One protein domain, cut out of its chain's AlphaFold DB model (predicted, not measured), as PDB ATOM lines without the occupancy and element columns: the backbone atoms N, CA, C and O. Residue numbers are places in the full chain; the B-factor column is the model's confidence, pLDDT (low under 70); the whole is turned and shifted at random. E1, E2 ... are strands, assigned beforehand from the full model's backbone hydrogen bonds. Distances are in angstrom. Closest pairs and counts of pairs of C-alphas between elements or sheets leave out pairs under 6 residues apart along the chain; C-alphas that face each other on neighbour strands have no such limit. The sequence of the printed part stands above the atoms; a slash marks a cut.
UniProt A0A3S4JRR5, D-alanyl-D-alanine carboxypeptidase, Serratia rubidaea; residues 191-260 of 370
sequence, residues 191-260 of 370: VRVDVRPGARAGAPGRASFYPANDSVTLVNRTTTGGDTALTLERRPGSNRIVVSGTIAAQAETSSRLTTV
ATOM      1  N   VAL A 191     205.884 173.079 198.748       98.12
ATOM      2  CA  VAL A 191     205.950 172.772 200.174       98.12
ATOM      3  C   VAL A 191     207.134 173.505 200.793       98.12
ATOM      4  O   VAL A 191     208.183 173.671 200.167       98.12
ATOM      5  N   ARG A 192     206.992 173.924 202.049       98.25
ATOM      6  CA  ARG A 192     208.108 174.387 202.876       98.25
ATOM      7  C   ARG A 192     208.645 173.222 203.675       98.25
ATOM      8  O   ARG A 192     207.900 172.631 204.449       98.25
ATOM      9  N   VAL A 193     209.925 172.921 203.508       98.56
ATOM     10  CA  VAL A 193     210.657 171.967 204.340       98.56
ATOM     11  C   VAL A 193     211.309 172.726 205.482       98.56
ATOM     12  O   VAL A 193     212.089 173.648 205.253       98.56
ATOM     13  N   ASP A 194     210.980 172.314 206.699       98.62
ATOM     14  CA  ASP A 194     211.467 172.879 207.950       98.62
ATOM     15  C   ASP A 194     212.413 171.866 208.614       98.62
ATOM     16  O   ASP A 194     212.025 170.722 208.860       98.62
ATOM     17  N   VAL A 195     213.645 172.278 208.921       98.69
ATOM     18  CA  VAL A 195     214.656 171.467 209.622       98.69
ATOM     19  C   VAL A 195     215.034 172.126 210.942       98.69
ATOM     20  O   VAL A 195     215.390 173.302 210.979       98.69
ATOM     21  N   ARG A 196     214.993 171.348 212.024       98.38
ATOM     22  CA  ARG A 196     215.397 171.747 213.381       98.38
ATOM     23  C   ARG A 196     216.525 170.852 213.900       98.38
ATOM     24  O   ARG A 196     216.575 169.680 213.508       98.38
ATOM     25  N   PRO A 197     217.387 171.335 214.810       98.31
ATOM     26  CA  PRO A 197     218.391 170.486 215.439       98.31
ATOM     27  C   PRO A 197     217.743 169.347 216.231       98.31
ATOM     28  O   PRO A 197     216.698 169.514 216.864       98.31
ATOM     29  N   GLY A 198     218.369 168.176 216.180       97.69
ATOM     30  CA  GLY A 198     218.052 166.992 216.972       97.69
ATOM     31  C   GLY A 198     218.381 167.167 218.457       97.69
ATOM     32  O   GLY A 198     218.756 168.242 218.909       97.69
ATOM     33  N   ALA A 199     218.225 166.097 219.240       96.50
ATOM     34  CA  ALA A 199     218.353 166.167 220.701       96.50
ATOM     35  C   ALA A 199     219.782 166.471 221.201       96.50
ATOM     36  O   ALA A 199     219.949 166.965 222.311       96.50
ATOM     37  N   ARG A 200     220.811 166.141 220.411       96.12
ATOM     38  CA  ARG A 200     222.229 166.347 220.742       96.12
ATOM     39  C   ARG A 200     223.091 166.345 219.482       96.12
ATOM     40  O   ARG A 200     222.653 165.861 218.437       96.12
ATOM     41  N   ALA A 201     224.334 166.807 219.596       96.50
ATOM     42  CA  ALA A 201     225.321 166.684 218.526       96.50
ATOM     43  C   ALA A 201     225.473 165.217 218.062       96.50
ATOM     44  O   ALA A 201     225.443 164.281 218.871       96.50
ATOM     45  N   GLY A 202     225.581 165.026 216.748       97.00
ATOM     46  CA  GLY A 202     225.613 163.729 216.071       97.00
ATOM     47  C   GLY A 202     224.247 163.051 215.895       97.00
ATOM     48  O   GLY A 202     224.162 162.063 215.173       97.00
ATOM     49  N   ALA A 203     223.170 163.548 216.517       98.12
ATOM     50  CA  ALA A 203     221.825 163.012 216.293       98.12
ATOM     51  C   ALA A 203     221.234 163.517 214.962       98.12
ATOM     52  O   ALA A 203     221.553 164.641 214.555       98.12
ATOM     53  N   PRO A 204     220.326 162.763 214.312       98.31
ATOM     54  CA  PRO A 204     219.599 163.264 213.151       98.31
ATOM     55  C   PRO A 204     218.860 164.571 213.462       98.31
ATOM     56  O   PRO A 204     218.300 164.724 214.553       98.31
ATOM     57  N   GLY A 205     218.836 165.505 212.509       98.12
ATOM     58  CA  GLY A 205     217.949 166.666 212.603       98.12
ATOM     59  C   GLY A 205     216.479 166.229 212.571       98.12
ATOM     60  O   GLY A 205     216.157 165.107 212.180       98.12
ATOM     61  N   ARG A 206     215.557 167.103 212.975       98.31
ATOM     62  CA  ARG A 206     214.111 166.877 212.829       98.31
ATOM     63  C   ARG A 206     213.616 167.637 211.608       98.31
ATOM     64  O   ARG A 206     213.639 168.865 211.621       98.31
ATOM     65  N   ALA A 207     213.178 166.915 210.581       98.44
ATOM     66  CA  ALA A 207     212.653 167.497 209.354       98.44
ATOM     67  C   ALA A 207     211.144 167.250 209.230       98.44
ATOM     68  O   ALA A 207     210.662 166.155 209.516       98.44
ATOM     69  N   SER A 208     210.416 168.266 208.786       98.44
ATOM     70  CA  SER A 208     208.983 168.222 208.486       98.44
ATOM     71  C   SER A 208     208.694 169.077 207.259       98.44
ATOM     72  O   SER A 208     209.544 169.869 206.853       98.44
ATOM     73  N   PHE A 209     207.500 168.968 206.680       98.25
ATOM     74  CA  PHE A 209     207.078 169.877 205.620       98.25
ATOM     75  C   PHE A 209     205.625 170.325 205.777       98.25
ATOM     76  O   PHE A 209     204.821 169.642 206.413       98.25
ATOM     77  N   TYR A 210     205.306 171.478 205.192       97.38
ATOM     78  CA  TYR A 210     203.957 172.033 205.123       97.38
ATOM     79  C   TYR A 210     203.637 172.501 203.688       97.38
ATOM     80  O   TYR A 210     204.521 173.074 203.051       97.38
ATOM     81  N   PRO A 211     202.403 172.319 203.186       97.06
ATOM     82  CA  PRO A 211     201.307 171.600 203.836       97.06
ATOM     83  C   PRO A 211     201.535 170.082 203.850       97.06
ATOM     84  O   PRO A 211     201.965 169.496 202.857       97.06
ATOM     85  N   ALA A 212     201.274 169.449 204.997       97.06
ATOM     86  CA  ALA A 212     201.478 168.014 205.184       97.06
ATOM     87  C   ALA A 212     200.456 167.214 204.360       97.06
ATOM     88  O   ALA A 212     199.250 167.451 204.449       97.06
ATOM     89  N   ASN A 213     200.940 166.275 203.549       97.38
ATOM     90  CA  ASN A 213     200.110 165.488 202.642       97.38
ATOM     91  C   ASN A 213     200.747 164.129 202.322       97.38
ATOM     92  O   ASN A 213     201.960 163.971 202.440       97.38
ATOM     93  N   ASP A 214     199.918 163.185 201.878       95.50
ATOM     94  CA  ASP A 214     200.330 161.803 201.597       95.50
ATOM     95  C   ASP A 214     200.954 161.640 200.184       95.50
ATOM     96  O   ASP A 214     201.470 160.574 199.853       95.50
ATOM     97  N   SER A 215     200.963 162.697 199.356       97.19
ATOM     98  CA  SER A 215     201.541 162.698 197.996       97.19
ATOM     99  C   SER A 215     203.039 163.036 197.963       97.19
ATOM    100  O   SER A 215     203.700 162.786 196.955       97.19
ATOM    101  N   VAL A 216     203.589 163.596 199.046       98.12
ATOM    102  CA  VAL A 216     204.994 164.014 199.164       98.12
ATOM    103  C   VAL A 216     205.739 163.124 200.156       98.12
ATOM    104  O   VAL A 216     205.315 162.932 201.291       98.12
ATOM    105  N   THR A 217     206.905 162.615 199.750       98.44
ATOM    106  CA  THR A 217     207.788 161.823 200.618       98.44
ATOM    107  C   THR A 217     209.018 162.637 201.008       98.44
ATOM    108  O   THR A 217     209.873 162.911 200.167       98.44
ATOM    109  N   LEU A 218     209.154 162.971 202.294       98.56
ATOM    110  CA  LEU A 218     210.342 163.638 202.832       98.56
ATOM    111  C   LEU A 218     211.354 162.616 203.366       98.56
ATOM    112  O   LEU A 218     211.062 161.840 204.274       98.56
ATOM    113  N   VAL A 219     212.575 162.651 202.837       98.62
ATOM    114  CA  VAL A 219     213.701 161.825 203.274       98.62
ATOM    115  C   VAL A 219     214.710 162.694 204.008       98.62
ATOM    116  O   VAL A 219     215.379 163.540 203.416       98.62
ATOM    117  N   ASN A 220     214.842 162.448 205.307       98.56
ATOM    118  CA  ASN A 220     215.743 163.185 206.176       98.56
ATOM    119  C   ASN A 220     217.104 162.481 206.296       98.56
ATOM    120  O   ASN A 220     217.199 161.380 206.834       98.56
ATOM    121  N   ARG A 221     218.156 163.136 205.805       98.56
ATOM    122  CA  ARG A 221     219.568 162.733 205.909       98.56
ATOM    123  C   ARG A 221     220.402 163.810 206.609       98.56
ATOM    124  O   ARG A 221     221.572 164.002 206.285       98.56
ATOM    125  N   THR A 222     219.779 164.570 207.504       98.62
ATOM    126  CA  THR A 222     220.445 165.658 208.228       98.62
ATOM    127  C   THR A 222     221.089 165.161 209.514       98.62
ATOM    128  O   THR A 222     220.591 164.228 210.143       98.62
ATOM    129  N   THR A 223     222.168 165.818 209.935       98.50
ATOM    130  CA  THR A 223     222.820 165.587 211.231       98.50
ATOM    131  C   THR A 223     222.924 166.891 212.012       98.50
ATOM    132  O   THR A 223     223.106 167.960 211.440       98.50
ATOM    133  N   THR A 224     222.807 166.808 213.331       98.56
ATOM    134  CA  THR A 224     222.919 167.954 214.238       98.56
ATOM    135  C   THR A 224     224.366 168.160 214.663       98.56
ATOM    136  O   THR A 224     225.002 167.220 215.138       98.56
ATOM    137  N   GLY A 225     224.883 169.377 214.559       96.75
ATOM    138  CA  GLY A 225     226.259 169.730 214.925       96.75
ATOM    139  C   GLY A 225     226.808 170.805 213.995       96.75
ATOM    140  O   GLY A 225     226.064 171.278 213.152       96.75
ATOM    141  N   GLY A 226     228.083 171.178 214.141       94.81
ATOM    142  CA  GLY A 226     228.780 172.098 213.227       94.81
ATOM    143  C   GLY A 226     228.016 173.381 212.869       94.81
ATOM    144  O   GLY A 226     227.167 173.850 213.629       94.81
ATOM    145  N   ASP A 227     228.327 173.920 211.690       96.88
ATOM    146  CA  ASP A 227     227.589 175.025 211.078       96.88
ATOM    147  C   ASP A 227     226.417 174.510 210.237       96.88
ATOM    148  O   ASP A 227     226.454 173.411 209.672       96.88
ATOM    149  N   THR A 228     225.367 175.324 210.120       97.81
ATOM    150  CA  THR A 228     224.204 174.989 209.293       97.81
ATOM    151  C   THR A 228     224.569 175.046 207.812       97.81
ATOM    152  O   THR A 228     224.746 176.122 207.243       97.81
ATOM    153  N   ALA A 229     224.600 173.883 207.173       97.62
ATOM    154  CA  ALA A 229     224.825 173.700 205.747       97.62
ATOM    155  C   ALA A 229     223.879 172.602 205.251       97.62
ATOM    156  O   ALA A 229     224.187 171.412 205.323       97.62
ATOM    157  N   LEU A 230     222.691 173.012 204.802       98.00
ATOM    158  CA  LEU A 230     221.632 172.110 204.355       98.00
ATOM    159  C   LEU A 230     221.456 172.168 202.840       98.00
ATOM    160  O   LEU A 230     221.407 173.250 202.253       98.00
ATOM    161  N   THR A 231     221.258 171.000 202.240       97.44
ATOM    162  CA  THR A 231     220.894 170.839 200.831       97.44
ATOM    163  C   THR A 231     219.505 170.227 200.738       97.44
ATOM    164  O   THR A 231     219.211 169.241 201.419       97.44
ATOM    165  N   LEU A 232     218.668 170.806 199.878       97.25
ATOM    166  CA  LEU A 232     217.344 170.301 199.541       97.25
ATOM    167  C   LEU A 232     217.347 169.856 198.076       97.25
ATOM    168  O   LEU A 232     217.577 170.674 197.192       97.25
ATOM    169  N   GLU A 233     217.108 168.572 197.830       96.12
ATOM    170  CA  GLU A 233     217.042 167.989 196.487       96.12
ATOM    171  C   GLU A 233     215.630 167.460 196.230       96.12
ATOM    172  O   GLU A 233     215.111 166.634 196.987       96.12
ATOM    173  N   ARG A 234     215.041 167.879 195.110       96.06
ATOM    174  CA  ARG A 234     213.888 167.229 194.491       96.06
ATOM    175  C   ARG A 234     214.244 166.959 193.035       96.06
ATOM    176  O   ARG A 234     214.624 167.876 192.318       96.06
ATOM    177  N   ARG A 235     214.155 165.701 192.609       93.62
ATOM    178  CA  ARG A 235     214.406 165.343 191.207       93.62
ATOM    179  C   ARG A 235     213.198 165.707 190.336       93.62
ATOM    180  O   ARG A 235     212.075 165.576 190.834       93.62
ATOM    181  N   PRO A 236     213.415 166.082 189.064       90.00
ATOM    182  CA  PRO A 236     212.348 166.265 188.087       90.00
ATOM    183  C   PRO A 236     211.340 165.115 188.080       90.00
ATOM    184  O   PRO A 236     211.735 163.948 188.158       90.00
ATOM    185  N   GLY A 237     210.046 165.441 188.026       89.56
ATOM    186  CA  GLY A 237     208.963 164.445 187.987       89.56
ATOM    187  C   GLY A 237     208.849 163.557 189.237       89.56
ATOM    188  O   GLY A 237     208.296 162.460 189.181       89.56
ATOM    189  N   SER A 238     209.416 163.983 190.368       94.31
ATOM    190  CA  SER A 238     209.362 163.251 191.634       94.31
ATOM    191  C   SER A 238     208.844 164.134 192.767       94.31
ATOM    192  O   SER A 238     209.285 165.271 192.937       94.31
ATOM    193  N   ASN A 239     207.994 163.545 193.613       97.00
ATOM    194  CA  ASN A 239     207.562 164.091 194.905       97.00
ATOM    195  C   ASN A 239     208.366 163.556 196.102       97.00
ATOM    196  O   ASN A 239     207.986 163.723 197.262       97.00
ATOM    197  N   ARG A 240     209.503 162.906 195.838       98.06
ATOM    198  CA  ARG A 240     210.476 162.521 196.860       98.06
ATOM    199  C   ARG A 240     211.491 163.644 197.066       98.06
ATOM    200  O   ARG A 240     212.339 163.878 196.207       98.06
ATOM    201  N   ILE A 241     211.425 164.283 198.228       98.44
ATOM    202  CA  ILE A 241     212.290 165.390 198.634       98.44
ATOM    203  C   ILE A 241     213.349 164.856 199.598       98.44
ATOM    204  O   ILE A 241     213.016 164.240 200.607       98.44
ATOM    205  N   VAL A 242     214.629 165.083 199.309       98.56
ATOM    206  CA  VAL A 242     215.739 164.730 200.204       98.56
ATOM    207  C   VAL A 242     216.287 165.996 200.830       98.56
ATOM    208  O   VAL A 242     216.724 166.898 200.123       98.56
ATOM    209  N   VAL A 243     216.326 166.036 202.158       98.62
ATOM    210  CA  VAL A 243     217.055 167.067 202.893       98.62
ATOM    211  C   VAL A 243     218.276 166.447 203.557       98.62
ATOM    212  O   VAL A 243     218.171 165.414 204.219       98.62
ATOM    213  N   SER A 244     219.449 167.027 203.335       98.56
ATOM    214  CA  SER A 244     220.734 166.476 203.781       98.56
ATOM    215  C   SER A 244     221.681 167.568 204.269       98.56
ATOM    216  O   SER A 244     221.411 168.754 204.083       98.56
ATOM    217  N   GLY A 245     222.775 167.156 204.909       98.19
ATOM    218  CA  GLY A 245     223.787 168.056 205.452       98.19
ATOM    219  C   GLY A 245     223.633 168.270 206.953       98.19
ATOM    220  O   GLY A 245     223.135 167.402 207.676       98.19
ATOM    221  N   THR A 246     224.079 169.424 207.424       98.38
ATOM    222  CA  THR A 246     224.273 169.688 208.847       98.38
ATOM    223  C   THR A 246     223.389 170.844 209.316       98.38
ATOM    224  O   THR A 246     223.250 171.847 208.622       98.38
ATOM    225  N   ILE A 247     222.772 170.701 210.490       98.56
ATOM    226  CA  ILE A 247     222.024 171.758 211.186       98.56
ATOM    227  C   ILE A 247     222.716 172.060 212.521       98.56
ATOM    228  O   ILE A 247     222.908 171.155 213.338       98.56
ATOM    229  N   ALA A 248     223.095 173.320 212.751       98.25
ATOM    230  CA  ALA A 248     223.785 173.714 213.979       98.25
ATOM    231  C   ALA A 248     222.905 173.457 215.215       98.25
ATOM    232  O   ALA A 248     221.692 173.664 215.175       98.25
ATOM    233  N   ALA A 249     223.502 173.020 216.328       97.00
ATOM    234  CA  ALA A 249     222.758 172.629 217.534       97.00
ATOM    235  C   ALA A 249     221.952 173.787 218.157       97.00
ATOM    236  O   ALA A 249     220.914 173.560 218.772       97.00
ATOM    237  N   GLN A 250     222.435 175.014 217.967       94.88
ATOM    238  CA  GLN A 250     221.838 176.271 218.409       94.88
ATOM    239  C   GLN A 250     220.951 176.940 217.348       94.88
ATOM    240  O   GLN A 250     220.431 178.026 217.595       94.88
ATOM    241  N   ALA A 251     220.813 176.350 216.155       95.44
ATOM    242  CA  ALA A 251     219.931 176.895 215.132       95.44
ATOM    243  C   ALA A 251     218.464 176.762 215.560       95.44
ATOM    244  O   ALA A 251     218.076 175.782 216.195       95.44
ATOM    245  N   GLU A 252     217.634 177.723 215.162       93.62
ATOM    246  CA  GLU A 252     216.186 177.618 215.325       93.62
ATOM    247  C   GLU A 252     215.594 176.642 214.286       93.62
ATOM    248  O   GLU A 252     215.768 175.425 214.364       93.62
ATOM    249  N   THR A 253     214.873 177.160 213.289       96.69
ATOM    250  CA  THR A 253     214.344 176.386 212.164       96.69
ATOM    251  C   THR A 253     214.962 176.912 210.877       96.69
ATOM    252  O   THR A 253     214.913 178.109 210.613       96.69
ATOM    253  N   SER A 254     215.532 176.024 210.065       97.56
ATOM    254  CA  SER A 254     215.902 176.346 208.690       97.56
ATOM    255  C   SER A 254     214.764 175.942 207.763       97.56
ATOM    256  O   SER A 254     214.354 174.780 207.767       97.56
ATOM    257  N   SER A 255     214.262 176.897 206.986       97.44
ATOM    258  CA  SER A 255     213.123 176.700 206.094       97.44
ATOM    259  C   SER A 255     213.518 176.936 204.640       97.44
ATOM    260  O   SER A 255     214.175 177.925 204.313       97.44
ATOM    261  N   ARG A 256     213.090 176.043 203.748       96.88
ATOM    262  CA  ARG A 256     213.283 176.162 202.294       96.88
ATOM    263  C   ARG A 256     212.002 175.749 201.576       96.88
ATOM    264  O   ARG A 256     211.394 174.749 201.950       96.88
ATOM    265  N   LEU A 257     211.603 176.500 200.554       97.38
ATOM    266  CA  LEU A 257     210.523 176.097 199.652       97.38
ATOM    267  C   LEU A 257     211.067 175.186 198.553       97.38
ATOM    268  O   LEU A 257     212.175 175.398 198.062       97.38
ATOM    269  N   THR A 258     210.266 174.206 198.147       98.00
ATOM    270  CA  THR A 258     210.455 173.462 196.902       98.00
ATOM    271  C   THR A 258     209.105 173.125 196.293       98.00
ATOM    272  O   THR A 258     208.107 172.999 197.003       98.00
ATOM    273  N   THR A 259     209.060 173.023 194.975       98.00
ATOM    274  CA  THR A 259     207.854 172.662 194.225       98.00
ATOM    275  C   THR A 259     207.440 171.213 194.471       98.00
ATOM    276  O   THR A 259     208.198 170.411 195.018       98.00
ATOM    277  N   VAL A 260     206.228 170.872 194.047       98.12
ATOM    278  CA  VAL A 260     205.730 169.493 193.974       98.12
ATOM    279  C   VAL A 260     205.465 169.119 192.521       98.12
ATOM    280  O   VAL A 260     205.082 169.973 191.729       98.12
TER     281      VAL A 260
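Overview. This is residues 191 to 260 of the 370 residues of the protein "D-alanyl-D-alanine carboxypeptidase" of Serratia rubidaea (UniProt A0A3S4JRR5). Two small sheets of three strands each lie face to face as a slender sandwich, E2, E1 and E6 making one layer and E3, E5 and E4 the other, with best planes only 5 degrees apart. The strands of the two layers run at 25 degrees to each other, and loops join them at both ends of the long axis. The printed part has 70 residues with six named strands, E1 to E6 in order along the chain, and no named helix; the class is all strand. The sheet E2 - E1 - E6 is antiparallel, while E3 - E5 - E4 is mixed. The whole is compact, with a radius of gyration of the C-alphas of 11.7 A, and elongated, spanning 34 by 19 by 16 A.

Along the chain. E1, residues 191 to 196, begins with C-alpha 191 at (205.950, 172.772, 200.174) and is 16.3 A long. E2, residues 206 to 210, measures 13.8 A. E3, residues 217 to 224, measures 21.3 A and ends with C-alpha 224 at (222.919, 167.954, 214.238). E4, residues 229 to 234, measures 17.0 A, and E5, residues 240 to 247, 20.6 A. E6, residues 254 to 259, measures 17.0 A and ends with C-alpha 259 at (207.854, 172.662, 194.225).

Arrangement. E1 is the inner strand of its sheet. E1 and E2 form an antiparallel hairpin at 158 degrees, with N 194 and O 208 2.8 A apart, within hydrogen-bond range. E6 is antiparallel to E1 at 157 degrees, with N 193 and O 256 at 2.8 A. In the other sheet E5 is the inner strand. E3 is parallel to E5 at 9 degrees, with N 221 and O 243 at 2.8 A. E4 and E5 form an antiparallel hairpin at 176 degrees, with N 231 and O 244 at 2.9 A. Across the sandwich, two sheets face to face, 53 pairs of C-alphas lie within 10 A. The closest C-alphas of E2 and E3 are those of Ala 207 and Asn 220, 6.2 A; those of E4 and E6 are Arg 234 and Thr 258, 7.5 A. E3 and E6 are apart.

Size, cuts and confidence. The C-alphas of Arg 200 and Gly 237 are the two farthest apart, 35.4 A, whereas those of Val 191 and Val 260 are 7.0 A apart. The links E2 to E3 and E5 to E6, both short, change from one sheet to the other. No link is long, and the printed part has no cut. The model's mean pLDDT over the printed part is 97.3, and no printed residue is under 70.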